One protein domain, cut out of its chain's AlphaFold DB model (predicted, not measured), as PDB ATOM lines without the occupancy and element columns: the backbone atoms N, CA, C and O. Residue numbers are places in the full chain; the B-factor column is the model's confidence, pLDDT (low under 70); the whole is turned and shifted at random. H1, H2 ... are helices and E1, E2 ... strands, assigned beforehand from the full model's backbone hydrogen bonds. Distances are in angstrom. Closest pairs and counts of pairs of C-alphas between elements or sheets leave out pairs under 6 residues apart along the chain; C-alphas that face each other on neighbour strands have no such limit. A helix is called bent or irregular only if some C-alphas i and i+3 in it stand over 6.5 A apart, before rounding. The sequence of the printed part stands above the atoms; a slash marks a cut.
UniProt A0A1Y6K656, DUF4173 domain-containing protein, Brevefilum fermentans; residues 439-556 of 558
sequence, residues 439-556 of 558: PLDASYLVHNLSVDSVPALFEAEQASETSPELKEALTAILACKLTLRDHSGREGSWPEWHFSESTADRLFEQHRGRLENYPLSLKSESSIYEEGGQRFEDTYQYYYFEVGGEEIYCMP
ATOM      1  N   PRO A 439      44.668 -23.087  65.014       87.25
ATOM      2  CA  PRO A 439      44.958 -23.210  63.586       87.25
ATOM      3  C   PRO A 439      44.005 -22.360  62.735       87.25
ATOM      4  O   PRO A 439      42.795 -22.338  62.963       87.25
ATOM      5  N   LEU A 440      44.563 -21.679  61.731       90.25
ATOM      6  CA  LEU A 440      43.806 -20.902  60.755       90.25
ATOM      7  C   LEU A 440      43.371 -21.799  59.591       90.25
ATOM      8  O   LEU A 440      44.214 -22.326  58.874       90.25
ATOM      9  N   ASP A 441      42.065 -21.896  59.348       90.56
ATOM     10  CA  ASP A 441      41.522 -22.551  58.150       90.56
ATOM     11  C   ASP A 441      41.640 -21.612  56.936       90.56
ATOM     12  O   ASP A 441      40.724 -20.859  56.578       90.56
ATOM     13  N   ALA A 442      42.832 -21.589  56.344       90.81
ATOM     14  CA  ALA A 442      43.154 -20.709  55.232       90.81
ATOM     15  C   ALA A 442      42.511 -21.179  53.911       90.81
ATOM     16  O   ALA A 442      42.087 -20.333  53.118       90.81
ATOM     17  N   SER A 443      42.318 -22.490  53.721       90.50
ATOM     18  CA  SER A 443      41.559 -23.056  52.593       90.50
ATOM     19  C   SER A 443      40.131 -22.500  52.550       90.50
ATOM     20  O   SER A 443      39.674 -21.980  51.525       90.50
ATOM     21  N   TYR A 444      39.455 -22.479  53.702       91.06
ATOM     22  CA  TYR A 444      38.118 -21.914  53.823       91.06
ATOM     23  C   TYR A 444      38.074 -20.410  53.505       91.06
ATOM     24  O   TYR A 444      37.157 -19.939  52.821       91.06
ATOM     25  N   LEU A 445      39.067 -19.639  53.964       92.69
ATOM     26  CA  LEU A 445      39.154 -18.207  53.664       92.69
ATOM     27  C   LEU A 445      39.348 -17.943  52.166       92.69
ATOM     28  O   LEU A 445      38.754 -16.993  51.647       92.69
ATOM     29  N   VAL A 446      40.126 -18.772  51.462       91.00
ATOM     30  CA  VAL A 446      40.380 -18.645  50.017       91.00
ATOM     31  C   VAL A 446      39.155 -19.046  49.195       91.00
ATOM     32  O   VAL A 446      38.677 -18.222  48.409       91.00
ATOM     33  N   HIS A 447      38.627 -20.257  49.391       88.25
ATOM     34  CA  HIS A 447      37.678 -20.875  48.455       88.25
ATOM     35  C   HIS A 447      36.204 -20.719  48.836       88.25
ATOM     36  O   HIS A 447      35.347 -20.653  47.954       88.25
ATOM     37  N   ASN A 448      35.879 -20.668  50.131       89.81
ATOM     38  CA  ASN A 448      34.487 -20.721  50.589       89.81
ATOM     39  C   ASN A 448      33.892 -19.343  50.893       89.81
ATOM     40  O   ASN A 448      32.666 -19.199  50.894       89.81
ATOM     41  N   LEU A 449      34.734 -18.339  51.150       91.62
ATOM     42  CA  LEU A 449      34.293 -16.961  51.352       91.62
ATOM     43  C   LEU A 449      34.329 -16.163  50.051       91.62
ATOM     44  O   LEU A 449      35.299 -16.218  49.288       91.62
ATOM     45  N   SER A 450      33.281 -15.369  49.830       90.56
ATOM     46  CA  SER A 450      33.176 -14.491  48.669       90.56
ATOM     47  C   SER A 450      34.123 -13.289  48.783       90.56
ATOM     48  O   SER A 450      34.826 -13.108  49.776       90.56
ATOM     49  N   VAL A 451      34.123 -12.421  47.768       90.62
ATOM     50  CA  VAL A 451      34.905 -11.169  47.774       90.62
ATOM     51  C   VAL A 451      34.524 -10.217  48.916       90.62
ATOM     52  O   VAL A 451      35.296  -9.315  49.230       90.62
ATOM     53  N   ASP A 452      33.378 -10.436  49.571       90.94
ATOM     54  CA  ASP A 452      32.944  -9.689  50.757       90.94
ATOM     55  C   ASP A 452      33.928  -9.831  51.944       90.94
ATOM     56  O   ASP A 452      33.955  -8.968  52.824       90.94
ATOM     57  N   SER A 453      34.779 -10.873  51.966       93.94
ATOM     58  CA  SER A 453      35.826 -11.057  52.987       93.94
ATOM     59  C   SER A 453      37.084 -10.211  52.764       93.94
ATOM     60  O   SER A 453      37.807  -9.934  53.722       93.94
ATOM     61  N   VAL A 454      37.346  -9.764  51.530       94.69
ATOM     62  CA  VAL A 454      38.611  -9.115  51.136       94.69
ATOM     63  C   VAL A 454      38.938  -7.876  51.979       94.69
ATOM     64  O   VAL A 454      40.064  -7.797  52.472       94.69
ATOM     65  N   PRO A 455      38.000  -6.942  52.240       94.88
ATOM     66  CA  PRO A 455      38.291  -5.799  53.104       94.88
ATOM     67  C   PRO A 455      38.747  -6.203  54.512       94.88
ATOM     68  O   PRO A 455      39.706  -5.636  55.022       94.88
ATOM     69  N   ALA A 456      38.117  -7.214  55.121       95.00
ATOM     70  CA  ALA A 456      38.504  -7.685  56.454       95.00
ATOM     71  C   ALA A 456      39.869  -8.388  56.464       95.00
ATOM     72  O   ALA A 456      40.597  -8.262  57.447       95.00
ATOM     73  N   LEU A 457      40.232  -9.094  55.388       96.06
ATOM     74  CA  LEU A 457      41.563  -9.694  55.242       96.06
ATOM     75  C   LEU A 457      42.653  -8.613  55.198       96.06
ATOM     76  O   LEU A 457      43.631  -8.708  55.933       96.06
ATOM     77  N   PHE A 458      42.459  -7.558  54.399       96.00
ATOM     78  CA  PHE A 458      43.394  -6.428  54.341       96.00
ATOM     79  C   PHE A 458      43.478  -5.658  55.666       96.00
ATOM     80  O   PHE A 458      44.578  -5.302  56.082       96.00
ATOM     81  N   GLU A 459      42.340  -5.408  56.328       94.81
ATOM     82  CA  GLU A 459      42.294  -4.755  57.647       94.81
ATOM     83  C   GLU A 459      43.107  -5.543  58.686       94.81
ATOM     84  O   GLU A 459      43.897  -4.960  59.427       94.81
ATOM     85  N   ALA A 460      42.943  -6.866  58.721       94.56
ATOM     86  CA  ALA A 460      43.644  -7.734  59.660       94.56
ATOM     87  C   ALA A 460      45.138  -7.895  59.353       94.56
ATOM     88  O   ALA A 460      45.952  -7.928  60.275       94.56
ATOM     89  N   GLU A 461      45.515  -7.990  58.079       94.69
ATOM     90  CA  GLU A 461      46.916  -8.127  57.669       94.69
ATOM     91  C   GLU A 461      47.728  -6.869  58.017       94.69
ATOM     92  O   GLU A 461      48.846  -6.962  58.528       94.69
ATOM     93  N   GLN A 462      47.128  -5.689  57.846       93.12
ATOM     94  CA  GLN A 462      47.761  -4.404  58.156       93.12
ATOM     95  C   GLN A 462      47.707  -4.033  59.645       93.12
ATOM     96  O   GLN A 462      48.411  -3.117  60.073       93.12
ATOM     97  N   ALA A 463      46.898  -4.724  60.452       93.62
ATOM     98  CA  ALA A 463      46.777  -4.428  61.874       93.62
ATOM     99  C   ALA A 463      48.106  -4.659  62.618       93.62
ATOM    100  O   ALA A 463      48.806  -5.656  62.426       93.62
ATOM    101  N   SER A 464      48.462  -3.732  63.511       88.69
ATOM    102  CA  SER A 464      49.697  -3.816  64.307       88.69
ATOM    103  C   SER A 464      49.707  -4.998  65.281       88.69
ATOM    104  O   SER A 464      50.776  -5.495  65.614       88.69
ATOM    105  N   GLU A 465      48.528  -5.442  65.719       88.75
ATOM    106  CA  GLU A 465      48.336  -6.514  66.707       88.75
ATOM    107  C   GLU A 465      48.498  -7.924  66.113       88.75
ATOM    108  O   GLU A 465      48.640  -8.897  66.850       88.75
ATOM    109  N   THR A 466      48.494  -8.053  64.785       90.75
ATOM    110  CA  THR A 466      48.606  -9.344  64.097       90.75
ATOM    111  C   THR A 466      50.044  -9.863  64.160       90.75
ATOM    112  O   THR A 466      50.986  -9.143  63.814       90.75
ATOM    113  N   SER A 467      50.220 -11.119  64.588       91.12
ATOM    114  CA  SER A 467      51.537 -11.759  64.677       91.12
ATOM    115  C   SER A 467      52.212 -11.862  63.298       91.12
ATOM    116  O   SER A 467      51.511 -11.953  62.287       91.12
ATOM    117  N   PRO A 468      53.558 -11.865  63.216       91.12
ATOM    118  CA  PRO A 468      54.270 -11.955  61.937       91.12
ATOM    119  C   PRO A 468      53.878 -13.183  61.103       91.12
ATOM    120  O   PRO A 468      53.603 -13.041  59.917       91.12
ATOM    121  N   GLU A 469      53.759 -14.351  61.742       90.44
ATOM    122  CA  GLU A 469      53.333 -15.604  61.096       90.44
ATOM    123  C   GLU A 469      51.923 -15.486  60.499       90.44
ATOM    124  O   GLU A 469      51.673 -15.885  59.363       90.44
ATOM    125  N   LEU A 470      50.991 -14.868  61.233       92.50
ATOM    126  CA  LEU A 470      49.627 -14.672  60.750       92.50
ATOM    127  C   LEU A 470      49.566 -13.628  59.625       92.50
ATOM    128  O   LEU A 470      48.783 -13.791  58.693       92.50
ATOM    129  N   LYS A 471      50.400 -12.581  59.660       93.44
ATOM    130  CA  LYS A 471      50.510 -11.611  58.554       93.44
ATOM    131  C   LYS A 471      50.998 -12.265  57.269       93.44
ATOM    132  O   LYS A 471      50.469 -11.966  56.198       93.44
ATOM    133  N   GLU A 472      51.975 -13.157  57.372       92.06
ATOM    134  CA  GLU A 472      52.478 -13.920  56.233       92.06
ATOM    135  C   GLU A 472      51.383 -14.814  55.640       92.06
ATOM    136  O   GLU A 472      51.099 -14.713  54.446       92.06
ATOM    137  N   ALA A 473      50.673 -15.574  56.482       92.44
ATOM    138  CA  ALA A 473      49.544 -16.400  56.049       92.44
ATOM    139  C   ALA A 473      48.427 -15.574  55.382       92.44
ATOM    140  O   ALA A 473      47.909 -15.952  54.330       92.44
ATOM    141  N   LEU A 474      48.066 -14.416  55.948       94.81
ATOM    142  CA  LEU A 474      47.061 -13.518  55.362       94.81
ATOM    143  C   LEU A 474      47.525 -12.915  54.029       94.81
ATOM    144  O   LEU A 474      46.714 -12.775  53.111       94.81
ATOM    145  N   THR A 475      48.813 -12.595  53.896       94.75
ATOM    146  CA  THR A 475      49.395 -12.114  52.633       94.75
ATOM    147  C   THR A 475      49.322 -13.196  51.558       94.75
ATOM    148  O   THR A 475      48.905 -12.902  50.438       94.75
ATOM    149  N   ALA A 476      49.631 -14.449  51.907       93.06
ATOM    150  CA  ALA A 476      49.514 -15.589  51.002       93.06
ATOM    151  C   ALA A 476      48.063 -15.813  50.538       93.06
ATOM    152  O   ALA A 476      47.809 -15.938  49.341       93.06
ATOM    153  N   ILE A 477      47.091 -15.754  51.459       94.56
ATOM    154  CA  ILE A 477      45.651 -15.839  51.146       94.56
ATOM    155  C   ILE A 477      45.228 -14.725  50.177       94.56
ATOM    156  O   ILE A 477      44.481 -14.975  49.227       94.56
ATOM    157  N   LEU A 478      45.682 -13.488  50.404       95.38
ATOM    158  CA  LEU A 478      45.376 -12.348  49.537       95.38
ATOM    159  C   LEU A 478      46.010 -12.498  48.146       95.38
ATOM    160  O   LEU A 478      45.326 -12.242  47.155       95.38
ATOM    161  N   ALA A 479      47.264 -12.948  48.060       93.75
ATOM    162  CA  ALA A 479      47.940 -13.229  46.793       93.75
ATOM    163  C   ALA A 479      47.217 -14.338  46.010       93.75
ATOM    164  O   ALA A 479      46.901 -14.171  44.837       93.75
ATOM    165  N   CYS A 480      46.831 -15.411  46.699       92.44
ATOM    166  CA  CYS A 480      46.058 -16.517  46.143       92.44
ATOM    167  C   CYS A 480      44.691 -16.079  45.584       92.44
ATOM    168  O   CYS A 480      44.265 -16.486  44.499       92.44
ATOM    169  N   LYS A 481      43.981 -15.204  46.310       92.31
ATOM    170  CA  LYS A 481      42.716 -14.625  45.837       92.31
ATOM    171  C   LYS A 481      42.911 -13.702  44.633       92.31
ATOM    172  O   LYS A 481      42.032 -13.668  43.774       92.31
ATOM    173  N   LEU A 482      44.025 -12.968  44.567       91.56
ATOM    174  CA  LEU A 482      44.369 -12.137  43.414       91.56
ATOM    175  C   LEU A 482      44.619 -13.000  42.168       91.56
ATOM    176  O   LEU A 482      44.027 -12.727  41.128       91.56
ATOM    177  N   THR A 483      45.388 -14.087  42.281       88.81
ATOM    178  CA  THR A 483      45.651 -14.992  41.146       88.81
ATOM    179  C   THR A 483      44.376 -15.669  40.636       88.81
ATOM    180  O   THR A 483      44.108 -15.664  39.437       88.81
ATOM    181  N   LEU A 484      43.529 -16.173  41.547       87.00
ATOM    182  CA  LEU A 484      42.214 -16.745  41.209       87.00
ATOM    183  C   LEU A 484      41.330 -15.762  40.437       87.00
ATOM    184  O   LEU A 484      40.572 -16.133  39.537       87.00
ATOM    185  N   ARG A 485      41.396 -14.496  40.834       85.81
ATOM    186  CA  ARG A 485      40.626 -13.419  40.238       85.81
ATOM    187  C   ARG A 485      41.143 -13.075  38.842       85.81
ATOM    188  O   ARG A 485      40.318 -12.997  37.932       85.81
ATOM    189  N   ASP A 486      42.448 -12.891  38.672       85.38
ATOM    190  CA  ASP A 486      43.048 -12.510  37.388       85.38
ATOM    191  C   ASP A 486      42.804 -13.576  36.312       85.38
ATOM    192  O   ASP A 486      42.402 -13.243  35.197       85.38
ATOM    193  N   HIS A 487      42.889 -14.860  36.669       80.75
ATOM    194  CA  HIS A 487      42.564 -15.953  35.747       80.75
ATOM    195  C   HIS A 487      41.092 -16.004  35.343       80.75
ATOM    196  O   HIS A 487      40.757 -16.416  34.234       80.75
ATOM    197  N   SER A 488      40.181 -15.526  36.198       74.88
ATOM    198  CA  SER A 488      38.772 -15.446  35.813       74.88
ATOM    199  C   SER A 488      38.527 -14.499  34.625       74.88
ATOM    200  O   SER A 488      37.445 -14.563  34.035       74.88
ATOM    201  N   GLY A 489      39.517 -13.662  34.258       61.94
ATOM    202  CA  GLY A 489      39.738 -13.117  32.911       61.94
ATOM    203  C   GLY A 489      38.631 -12.240  32.328       61.94
ATOM    204  O   GLY A 489      38.669 -11.891  31.151       61.94
ATOM    205  N   ARG A 490      37.609 -11.897  33.114       57.41
ATOM    206  CA  ARG A 490      36.439 -11.148  32.651       57.41
ATOM    207  C   ARG A 490      36.388  -9.801  33.345       57.41
ATOM    208  O   ARG A 490      35.999  -9.720  34.510       57.41
ATOM    209  N   GLU A 491      36.722  -8.748  32.605       63.94
ATOM    210  CA  GLU A 491      36.313  -7.392  32.964       63.94
ATOM    211  C   GLU A 491      34.783  -7.373  33.061       63.94
ATOM    212  O   GLU A 491      34.076  -7.617  32.080       63.94
ATOM    213  N   GLY A 492      34.267  -7.165  34.274       66.69
ATOM    214  CA  GLY A 492      32.832  -7.180  34.522       66.69
ATOM    215  C   GLY A 492      32.132  -6.110  33.690       66.69
ATOM    216  O   GLY A 492      32.457  -4.924  33.763       66.69
ATOM    217  N   SER A 493      31.139  -6.517  32.905       79.44
ATOM    218  CA  SER A 493      30.295  -5.579  32.176       79.44
ATOM    219  C   SER A 493      29.409  -4.781  33.146       79.44
ATOM    220  O   SER A 493      29.086  -5.240  34.240       79.44
ATOM    221  N   TRP A 494      28.958  -3.580  32.762       84.75
ATOM    222  CA  TRP A 494      28.168  -2.725  33.666       84.75
ATOM    223  C   TRP A 494      26.904  -3.390  34.285       84.75
ATOM    224  O   TRP A 494      26.582  -3.045  35.422       84.75
ATOM    225  N   PRO A 495      26.192  -4.351  33.643       85.19
ATOM    226  CA  PRO A 495      25.068  -5.064  34.274       85.19
ATOM    227  C   PRO A 495      25.487  -6.083  35.344       85.19
ATOM    228  O   PRO A 495      24.671  -6.452  36.192       85.19
ATOM    229  N   GLU A 496      26.742  -6.529  35.306       84.62
ATOM    230  CA  GLU A 496      27.361  -7.425  36.290       84.62
ATOM    231  C   GLU A 496      27.949  -6.651  37.469       84.62
ATOM    232  O   GLU A 496      28.435  -7.256  38.421       84.62
ATOM    233  N   TRP A 497      27.896  -5.315  37.421       88.56
ATOM    234  CA  TRP A 497      28.490  -4.473  38.442       88.56
ATOM    235  C   TRP A 497      27.945  -4.813  39.835       88.56
ATOM    236  O   TRP A 497      26.729  -4.878  40.056       88.56
ATOM    237  N   HIS A 498      28.875  -4.996  40.772       88.81
ATOM    238  CA  HIS A 498      28.613  -5.330  42.164       88.81
ATOM    239  C   HIS A 498      29.498  -4.475  43.079       88.81
ATOM    240  O   HIS A 498      30.705  -4.340  42.853       88.81
ATOM    241  N   PHE A 499      28.921  -3.921  44.148       88.94
ATOM    242  CA  PHE A 499      29.619  -2.981  45.030       88.94
ATOM    243  C   PHE A 499      30.829  -3.629  45.719       88.94
ATOM    244  O   PHE A 499      31.931  -3.075  45.708       88.94
ATOM    245  N   SER A 500      30.650  -4.827  46.272       88.44
ATOM    246  CA  SER A 500      31.723  -5.531  46.981       88.44
ATOM    247  C   SER A 500      32.883  -5.941  46.089       88.44
ATOM    248  O   SER A 500      34.026  -5.910  46.532       88.44
ATOM    249  N   GLU A 501      32.597  -6.275  44.829       88.44
ATOM    250  CA  GLU A 501      33.629  -6.568  43.839       88.44
ATOM    251  C   GLU A 501      34.420  -5.292  43.577       88.44
ATOM    252  O   GLU A 501      35.578  -5.238  43.953       88.44
ATOM    253  N   SER A 502      33.769  -4.187  43.196       88.94
ATOM    254  CA  SER A 502      34.459  -2.900  42.992       88.94
ATOM    255  C   SER A 502      35.296  -2.411  44.189       88.94
ATOM    256  O   SER A 502      36.300  -1.717  44.016       88.94
ATOM    257  N   THR A 503      34.897  -2.769  45.414       90.94
ATOM    258  CA  THR A 503      35.665  -2.474  46.631       90.94
ATOM    259  C   THR A 503      36.901  -3.369  46.739       90.94
ATOM    260  O   THR A 503      37.990  -2.860  46.999       90.94
ATOM    261  N   ALA A 504      36.751  -4.675  46.509       91.38
ATOM    262  CA  ALA A 504      37.863  -5.620  46.464       91.38
ATOM    263  C   ALA A 504      38.849  -5.283  45.333       91.38
ATOM    264  O   ALA A 504      40.050  -5.276  45.577       91.38
ATOM    265  N   ASP A 505      38.357  -4.930  44.141       90.38
ATOM    266  CA  ASP A 505      39.148  -4.506  42.975       90.38
ATOM    267  C   ASP A 505      40.096  -3.369  43.348       90.38
ATOM    268  O   ASP A 505      41.301  -3.448  43.140       90.38
ATOM    269  N   ARG A 506      39.553  -2.324  43.977       92.56
ATOM    270  CA  ARG A 506      40.334  -1.162  44.402       92.56
ATOM    271  C   ARG A 506      41.418  -1.533  45.411       92.56
ATOM    272  O   ARG A 506      42.516  -0.993  45.335       92.56
ATOM    273  N   LEU A 507      41.111  -2.421  46.357       94.25
ATOM    274  CA  LEU A 507      42.065  -2.863  47.377       94.25
ATOM    275  C   LEU A 507      43.181  -3.728  46.787       94.25
ATOM    276  O   LEU A 507      44.339  -3.555  47.170       94.25
ATOM    277  N   PHE A 508      42.840  -4.619  45.853       94.25
ATOM    278  CA  PHE A 508      43.814  -5.421  45.123       94.25
ATOM    279  C   PHE A 508      44.709  -4.545  44.251       94.25
ATOM    280  O   PHE A 508      45.921  -4.644  44.386       94.25
ATOM    281  N   GLU A 509      44.146  -3.629  43.460       92.44
ATOM    282  CA  GLU A 509      44.922  -2.702  42.625       92.44
ATOM    283  C   GLU A 509      45.869  -1.823  43.452       92.44
ATOM    284  O   GLU A 509      47.036  -1.653  43.105       92.44
ATOM    285  N   GLN A 510      45.415  -1.332  44.609       94.75
ATOM    286  CA  GLN A 510      46.251  -0.536  45.511       94.75
ATOM    287  C   GLN A 510      47.485  -1.303  46.027       94.75
ATOM    288  O   GLN A 510      48.517  -0.686  46.289       94.75
ATOM    289  N   HIS A 511      47.394  -2.627  46.176       93.94
ATOM    290  CA  HIS A 511      48.458  -3.470  46.740       93.94
ATOM    291  C   HIS A 511      49.039  -4.472  45.732       93.94
ATOM    292  O   HIS A 511      49.802  -5.360  46.123       93.94
ATOM    293  N   ARG A 512      48.711  -4.318  44.444       91.94
ATOM    294  CA  ARG A 512      48.982  -5.286  43.376       91.94
ATOM    295  C   ARG A 512      50.458  -5.645  43.283       91.94
ATOM    296  O   ARG A 512      50.813  -6.810  43.405       91.94
ATOM    297  N   GLY A 513      51.326  -4.632  43.243       90.50
ATOM    298  CA  GLY A 513      52.773  -4.836  43.146       90.50
ATOM    299  C   GLY A 513      53.393  -5.613  44.313       90.50
ATOM    300  O   GLY A 513      54.439  -6.225  44.139       90.50
ATOM    301  N   ARG A 514      52.780  -5.632  45.504       92.69
ATOM    302  CA  ARG A 514      53.251  -6.476  46.617       92.69
ATOM    303  C   ARG A 514      52.732  -7.907  46.490       92.69
ATOM    304  O   ARG A 514      53.478  -8.840  46.759       92.69
ATOM    305  N   LEU A 515      51.459  -8.060  46.127       92.56
ATOM    306  CA  LEU A 515      50.779  -9.355  46.088       92.56
ATOM    307  C   LEU A 515      51.221 -10.214  44.896       92.56
ATOM    308  O   LEU A 515      51.407 -11.409  45.071       92.56
ATOM    309  N   GLU A 516      51.455  -9.618  43.723       88.31
ATOM    310  CA  GLU A 516      51.973 -10.331  42.540       88.31
ATOM    311  C   GLU A 516      53.400 -10.853  42.748       88.31
ATOM    312  O   GLU A 516      53.772 -11.888  42.208       88.31
ATOM    313  N   ASN A 517      54.195 -10.151  43.558       87.25
ATOM    314  CA  ASN A 517      55.567 -10.543  43.880       87.25
ATOM    315  C   ASN A 517      55.653 -11.521  45.066       87.25
ATOM    316  O   ASN A 517      56.758 -11.869  45.486       87.25
ATOM    317  N   TYR A 518      54.520 -11.943  45.640       88.50
ATOM    318  CA  TYR A 518      54.522 -12.929  46.716       88.50
ATOM    319  C   TYR A 518      54.883 -14.317  46.149       88.50
ATOM    320  O   TYR A 518      54.245 -14.760  45.191       88.50
ATOM    321  N   PRO A 519      55.888 -15.020  46.705       85.44
ATOM    322  CA  PRO A 519      56.392 -16.265  46.136       85.44
ATOM    323  C   PRO A 519      55.438 -17.434  46.420       85.44
ATOM    324  O   PRO A 519      55.618 -18.182  47.380       85.44
ATOM    325  N   LEU A 520      54.419 -17.607  45.578       85.75
ATOM    326  CA  LEU A 520      53.611 -18.827  45.567       85.75
ATOM    327  C   LEU A 520      54.450 -19.990  45.020       85.75
ATOM    328  O   LEU A 520      55.153 -19.853  44.018       85.75
ATOM    329  N   SER A 521      54.385 -21.138  45.688       85.12
ATOM    330  CA  SER A 521      55.099 -22.349  45.277       85.12
ATOM    331  C   SER A 521      54.391 -23.008  44.098       85.12
ATOM    332  O   SER A 521      53.174 -22.910  43.968       85.12
ATOM    333  N   LEU A 522      55.145 -23.685  43.233       84.31
ATOM    334  CA  LEU A 522      54.611 -24.356  42.049       84.31
ATOM    335  C   LEU A 522      54.702 -25.871  42.236       84.31
ATOM    336  O   LEU A 522      55.773 -26.402  42.532       84.31
ATOM    337  N   LYS A 523      53.576 -26.566  42.076       83.19
ATOM    338  CA  LYS A 523      53.471 -28.026  42.180       83.19
ATOM    339  C   LYS A 523      53.024 -28.600  40.848       83.19
ATOM    340  O   LYS A 523      52.187 -28.003  40.187       83.19
ATOM    341  N   SER A 524      53.575 -29.745  40.458       80.88
ATOM    342  CA  SER A 524      53.184 -30.472  39.246       80.88
ATOM    343  C   SER A 524      52.547 -31.794  39.652       80.88
ATOM    344  O   SER A 524      53.166 -32.565  40.384       80.88
ATOM    345  N   GLU A 525      51.338 -32.062  39.178       78.88
ATOM    346  CA  GLU A 525      50.583 -33.287  39.438       78.88
ATOM    347  C   GLU A 525      50.195 -33.919  38.098       78.88
ATOM    348  O   GLU A 525      49.625 -33.247  37.241       78.88
ATOM    349  N   SER A 526      50.546 -35.191  37.876       78.50
ATOM    350  CA  SER A 526      50.178 -35.905  36.651       78.50
ATOM    351  C   SER A 526      49.065 -36.913  36.912       78.50
ATOM    352  O   SER A 526      49.118 -37.716  37.846       78.50
ATOM    353  N   SER A 527      48.025 -36.856  36.082       77.19
ATOM    354  CA  SER A 527      46.937 -37.827  36.071       77.19
ATOM    355  C   SER A 527      47.086 -38.723  34.847       77.19
ATOM    356  O   SER A 527      47.217 -38.241  33.723       77.19
ATOM    357  N   ILE A 528      47.090 -40.036  35.072       82.19
ATOM    358  CA  ILE A 528      47.184 -41.029  34.001       82.19
ATOM    359  C   ILE A 528      45.813 -41.680  33.848       82.19
ATOM    360  O   ILE A 528      45.311 -42.294  34.793       82.19
ATOM    361  N   TYR A 529      45.223 -41.578  32.662       82.50
ATOM    362  CA  TYR A 529      43.982 -42.270  32.311       82.50
ATOM    363  C   TYR A 529      44.129 -43.020  30.989       82.50
ATOM    364  O   TYR A 529      45.030 -42.770  30.190       82.50
ATOM    365  N   GLU A 530      43.266 -44.012  30.788       82.12
ATOM    366  CA  GLU A 530      43.320 -44.910  29.637       82.12
ATOM    367  C   GLU A 530      42.000 -44.788  28.868       82.12
ATOM    368  O   GLU A 530      40.936 -45.131  29.383       82.12
ATOM    369  N   GLU A 531      42.060 -44.273  27.639       81.94
ATOM    370  CA  GLU A 531      40.896 -44.083  26.770       81.94
ATOM    371  C   GLU A 531      41.144 -44.812  25.443       81.94
ATOM    372  O   GLU A 531      42.186 -44.661  24.806       81.94
ATOM    373  N   GLY A 532      40.232 -45.707  25.053       81.19
ATOM    374  CA  GLY A 532      40.385 -46.502  23.826       81.19
ATOM    375  C   GLY A 532      41.600 -47.449  23.797       81.19
ATOM    376  O   GLY A 532      42.010 -47.868  22.718       81.19
ATOM    377  N   GLY A 533      42.183 -47.793  24.953       80.50
ATOM    378  CA  GLY A 533      43.381 -48.643  25.049       80.50
ATOM    379  C   GLY A 533      44.707 -47.901  24.837       80.50
ATOM    380  O   GLY A 533      45.751 -48.547  24.741       80.50
ATOM    381  N   GLN A 534      44.679 -46.568  24.770       72.38
ATOM    382  CA  GLN A 534      45.863 -45.709  24.801       72.38
ATOM    383  C   GLN A 534      45.958 -45.014  26.163       72.38
ATOM    384  O   GLN A 534      44.947 -44.594  26.722       72.38
ATOM    385  N   ARG A 535      47.179 -44.920  26.704       80.19
ATOM    386  CA  ARG A 535      47.462 -44.192  27.947       80.19
ATOM    387  C   ARG A 535      47.727 -42.728  27.639       80.19
ATOM    388  O   ARG A 535      48.615 -42.430  26.842       80.19
ATOM    389  N   PHE A 536      47.002 -41.859  28.321       81.94
ATOM    390  CA  PHE A 536      47.190 -40.417  28.314       81.94
ATOM    391  C   PHE A 536      47.716 -39.989  29.686       81.94
ATOM    392  O   PHE A 536      47.278 -40.514  30.710       81.94
ATOM    393  N   GLU A 537      48.693 -39.085  29.695       84.25
ATOM    394  CA  GLU A 537      49.228 -38.465  30.906       84.25
ATOM    395  C   GLU A 537      49.008 -36.958  30.796       84.25
ATOM    396  O   GLU A 537      49.691 -36.278  30.030       84.25
ATOM    397  N   ASP A 538      48.048 -36.451  31.566       78.81
ATOM    398  CA  ASP A 538      47.794 -35.021  31.677       78.81
ATOM    399  C   ASP A 538      48.542 -34.498  32.900       78.81
ATOM    400  O   ASP A 538      48.301 -34.938  34.026       78.81
ATOM    401  N   THR A 539      49.482 -33.580  32.675       78.19
ATOM    402  CA  THR A 539      50.234 -32.916  33.745       78.19
ATOM    403  C   THR A 539      49.623 -31.552  34.011       78.19
ATOM    404  O   THR A 539      49.620 -30.693  33.133       78.19
ATOM    405  N   TYR A 540      49.149 -31.344  35.233       77.44
ATOM    406  CA  TYR A 540      48.635 -30.070  35.703       77.44
ATOM    407  C   TYR A 540      49.646 -29.448  36.657       77.44
ATOM    408  O   TYR A 540      50.118 -30.085  37.600       77.44
ATOM    409  N   GLN A 541      49.997 -28.197  36.414       80.00
ATOM    410  CA  GLN A 541      50.784 -27.417  37.355       80.00
ATOM    411  C   GLN A 541      49.840 -26.543  38.175       80.00
ATOM    412  O   GLN A 541      48.831 -26.102  37.647       80.00
ATOM    413  N   TYR A 542      50.141 -26.290  39.446       81.56
ATOM    414  CA  TYR A 542      49.338 -25.437  40.318       81.56
ATOM    415  C   TYR A 542      50.215 -24.519  41.164       81.56
ATOM    416  O   TYR A 542      51.233 -24.953  41.707       81.56
ATOM    417  N   TYR A 543      49.778 -23.273  41.339       85.50
ATOM    418  CA  TYR A 543      50.295 -22.413  42.401       85.50
ATOM    419  C   TYR A 543      49.678 -22.812  43.739       85.50
ATOM    420  O   TYR A 543      48.460 -22.984  43.825       85.50
ATOM    421  N   TYR A 544      50.494 -22.927  44.781       88.06
ATOM    422  CA  TYR A 544      50.056 -23.234  46.137       88.06
ATOM    423  C   TYR A 544      50.906 -22.508  47.188       88.06
ATOM    424  O   TYR A 544      51.992 -21.995  46.907       88.06
ATOM    425  N   PHE A 545      50.406 -22.465  48.415       90.25
ATOM    426  CA  PHE A 545      51.151 -22.022  49.590       90.25
ATOM    427  C   PHE A 545      50.830 -22.936  50.774       90.25
ATOM    428  O   PHE A 545      49.830 -23.652  50.751       90.25
ATOM    429  N   GLU A 546      51.683 -22.932  51.795       86.88
ATOM    430  CA  GLU A 546      51.517 -23.774  52.979       86.88
ATOM    431  C   GLU A 546      51.210 -22.908  54.203       86.88
ATOM    432  O   GLU A 546      51.917 -21.938  54.484       86.88
ATOM    433  N   VAL A 547      50.157 -23.256  54.944       85.06
ATOM    434  CA  VAL A 547      49.831 -22.635  56.237       85.06
ATOM    435  C   VAL A 547      49.515 -23.736  57.233       85.06
ATOM    436  O   VAL A 547      48.622 -24.543  57.011       85.06
ATOM    437  N   GLY A 548      50.250 -23.774  58.347       77.50
ATOM    438  CA  GLY A 548      49.985 -24.735  59.422       77.50
ATOM    439  C   GLY A 548      50.138 -26.209  59.021       77.50
ATOM    440  O   GLY A 548      49.504 -27.058  59.641       77.50
ATOM    441  N   GLY A 549      50.955 -26.515  58.005       78.44
ATOM    442  CA  GLY A 549      51.143 -27.875  57.484       78.44
ATOM    443  C   GLY A 549      50.113 -28.308  56.433       78.44
ATOM    444  O   GLY A 549      50.115 -29.472  56.033       78.44
ATOM    445  N   GLU A 550      49.219 -27.410  56.008       83.69
ATOM    446  CA  GLU A 550      48.218 -27.664  54.970       83.69
ATOM    447  C   GLU A 550      48.585 -26.922  53.675       83.69
ATOM    448  O   GLU A 550      48.846 -25.716  53.688       83.69
ATOM    449  N   GLU A 551      48.604 -27.648  52.554       86.94
ATOM    450  CA  GLU A 551      48.821 -27.087  51.219       86.94
ATOM    451  C   GLU A 551      47.512 -26.524  50.656       86.94
ATOM    452  O   GLU A 551      46.510 -27.234  50.539       86.94
ATOM    453  N   ILE A 552      47.528 -25.254  50.257       88.12
ATOM    454  CA  ILE A 552      46.352 -24.546  49.750       88.12
ATOM    455  C   ILE A 552      46.612 -24.128  48.310       88.12
ATOM    456  O   ILE A 552      47.527 -23.355  48.026       88.12
ATOM    457  N   TYR A 553      45.784 -24.644  47.409       86.44
ATOM    458  CA  TYR A 553      45.923 -24.469  45.970       86.44
ATOM    459  C   TYR A 553      45.222 -23.196  45.504       86.44
ATOM    460  O   TYR A 553      44.059 -22.959  45.811       86.44
ATOM    461  N   CYS A 554      45.912 -22.387  44.716       83.81
ATOM    462  CA  CYS A 554      45.395 -21.129  44.200       83.81
ATOM    463  C   CYS A 554      44.849 -21.277  42.795       83.81
ATOM    464  O   CYS A 554      43.745 -20.833  42.524       83.81
ATOM    465  N   MET A 555      45.600 -21.879  41.880       75.69
ATOM    466  CA  MET A 555      45.224 -21.883  40.470       75.69
ATOM    467  C   MET A 555      46.028 -22.934  39.709       75.69
ATOM    468  O   MET A 555      47.189 -23.129  40.071       75.69
ATOM    469  N   PRO A 556      45.471 -23.571  38.665       61.41
ATOM    470  CA  PRO A 556      46.285 -24.254  37.667       61.41
ATOM    471  C   PRO A 556      47.192 -23.257  36.923       61.41
ATOM    472  O   PRO A 556      46.791 -22.131  36.668       61.41
TER     473      PRO A 556
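AT A GLANCE: This is residues 439 to 556 of the 558 residues of the protein "DUF4173 domain-containing protein" of Brevefilum fermentans (UniProt A0A1Y6K656). A cluster of four helices, with the long H3 in its middle, has a long two-stranded arm, the hairpin E1 and E2, reaching away from it, its tip at residues 530 to 535 standing free. E2 bends at residue 543, and its last part pairs with E3 beside H3 and H1; a loop, residues 493 to 498, sticks out elsewhere. The printed part has 118 residues, with H1 H2 H3 H4 E1 E2 E3 in that order along the chain; the class is mixed, helices and strands, and the sheet E1 E2 E3 is antiparallel. The whole is loose, with a radius of gyration of the C-alphas of 16.9 A, and spans 58 by 41 by 24 A.

HOW THE PARTS SIT: H1, residues 442 to 448, and H2, residues 451 to 462, are close but not clearly touching, Leu 445 and Ser 453 having the closest C-alphas at 7.9 A. H3, residues 468 to 487, is the hub and touches three helices. With residues 473 to 481 alone it touches H1, closest C-alphas Val 446 and Ile 477 at 6.1 A, at a shallow tilt of 30 degrees, the same way. H2 and H3 form a helical hairpin, closest C-alphas Glu 461 and Lys 471 at 5.1 A, at a tilt of 33 degrees, only just shallow. H4, residues 499 to 515, has a kink of 46 degrees near residue 509; with residues 508 to 515 alone it touches H3, closest C-alphas Ala 479 and Leu 515 at 4.9 A, at a steep tilt of 66 degrees. With residues 500 to 507 alone H4 touches H2, closest C-alphas Asp 452 and Ser 500 at 5.7 A. E1, residues 521 to 531, E2, residues 534 to 547, and E3, residues 550 to 556, form a meander, each strand the antiparallel neighbour of the one before, in a strongly twisted sheet. N 525 and O 540 of the E1 and E2 hairpin are 2.8 A apart, and N 552 and O 545 of the E2 and E3 hairpin are 2.8 A apart, both within hydrogen-bond range. H1 and H3 are on one face of the sheet, making two layers, helices over a sheet: H1 over E3 at a height over the sheet of 9.3 A, H3 over E2 and E3 at 9.1 A. Every O i to N i+4 pair is within hydrogen-bond range in H1 and H3, against 6 of 8 in H2 and 11 of 13 in H4.

IN THESE COORDINATES: H1 begins at C-alpha 442, (43.154, -20.709, 55.232), and is 9.8 A long. H2 is 17.9 A and H4 22.1 A long; both are irregular, C-alphas 452 and 455 being 7.0 A apart and C-alphas 510 and 513 8.2 A. H3 is 29.0 A, E1 31.9 A, E2 39.2 A and E3 17.7 A long, and E3 ends at C-alpha 556, (46.285, -24.254, 37.667).

THE WHOLE: The C-alphas of Ser 464 and Gly 533, the two farthest apart, are 59.9 A apart. The printed part has no cut, and the link from H3 to H4, 11 residues, is long. The mean pLDDT of the printed part is 86.9; residues 489 to 492 and residue 556 are under 70.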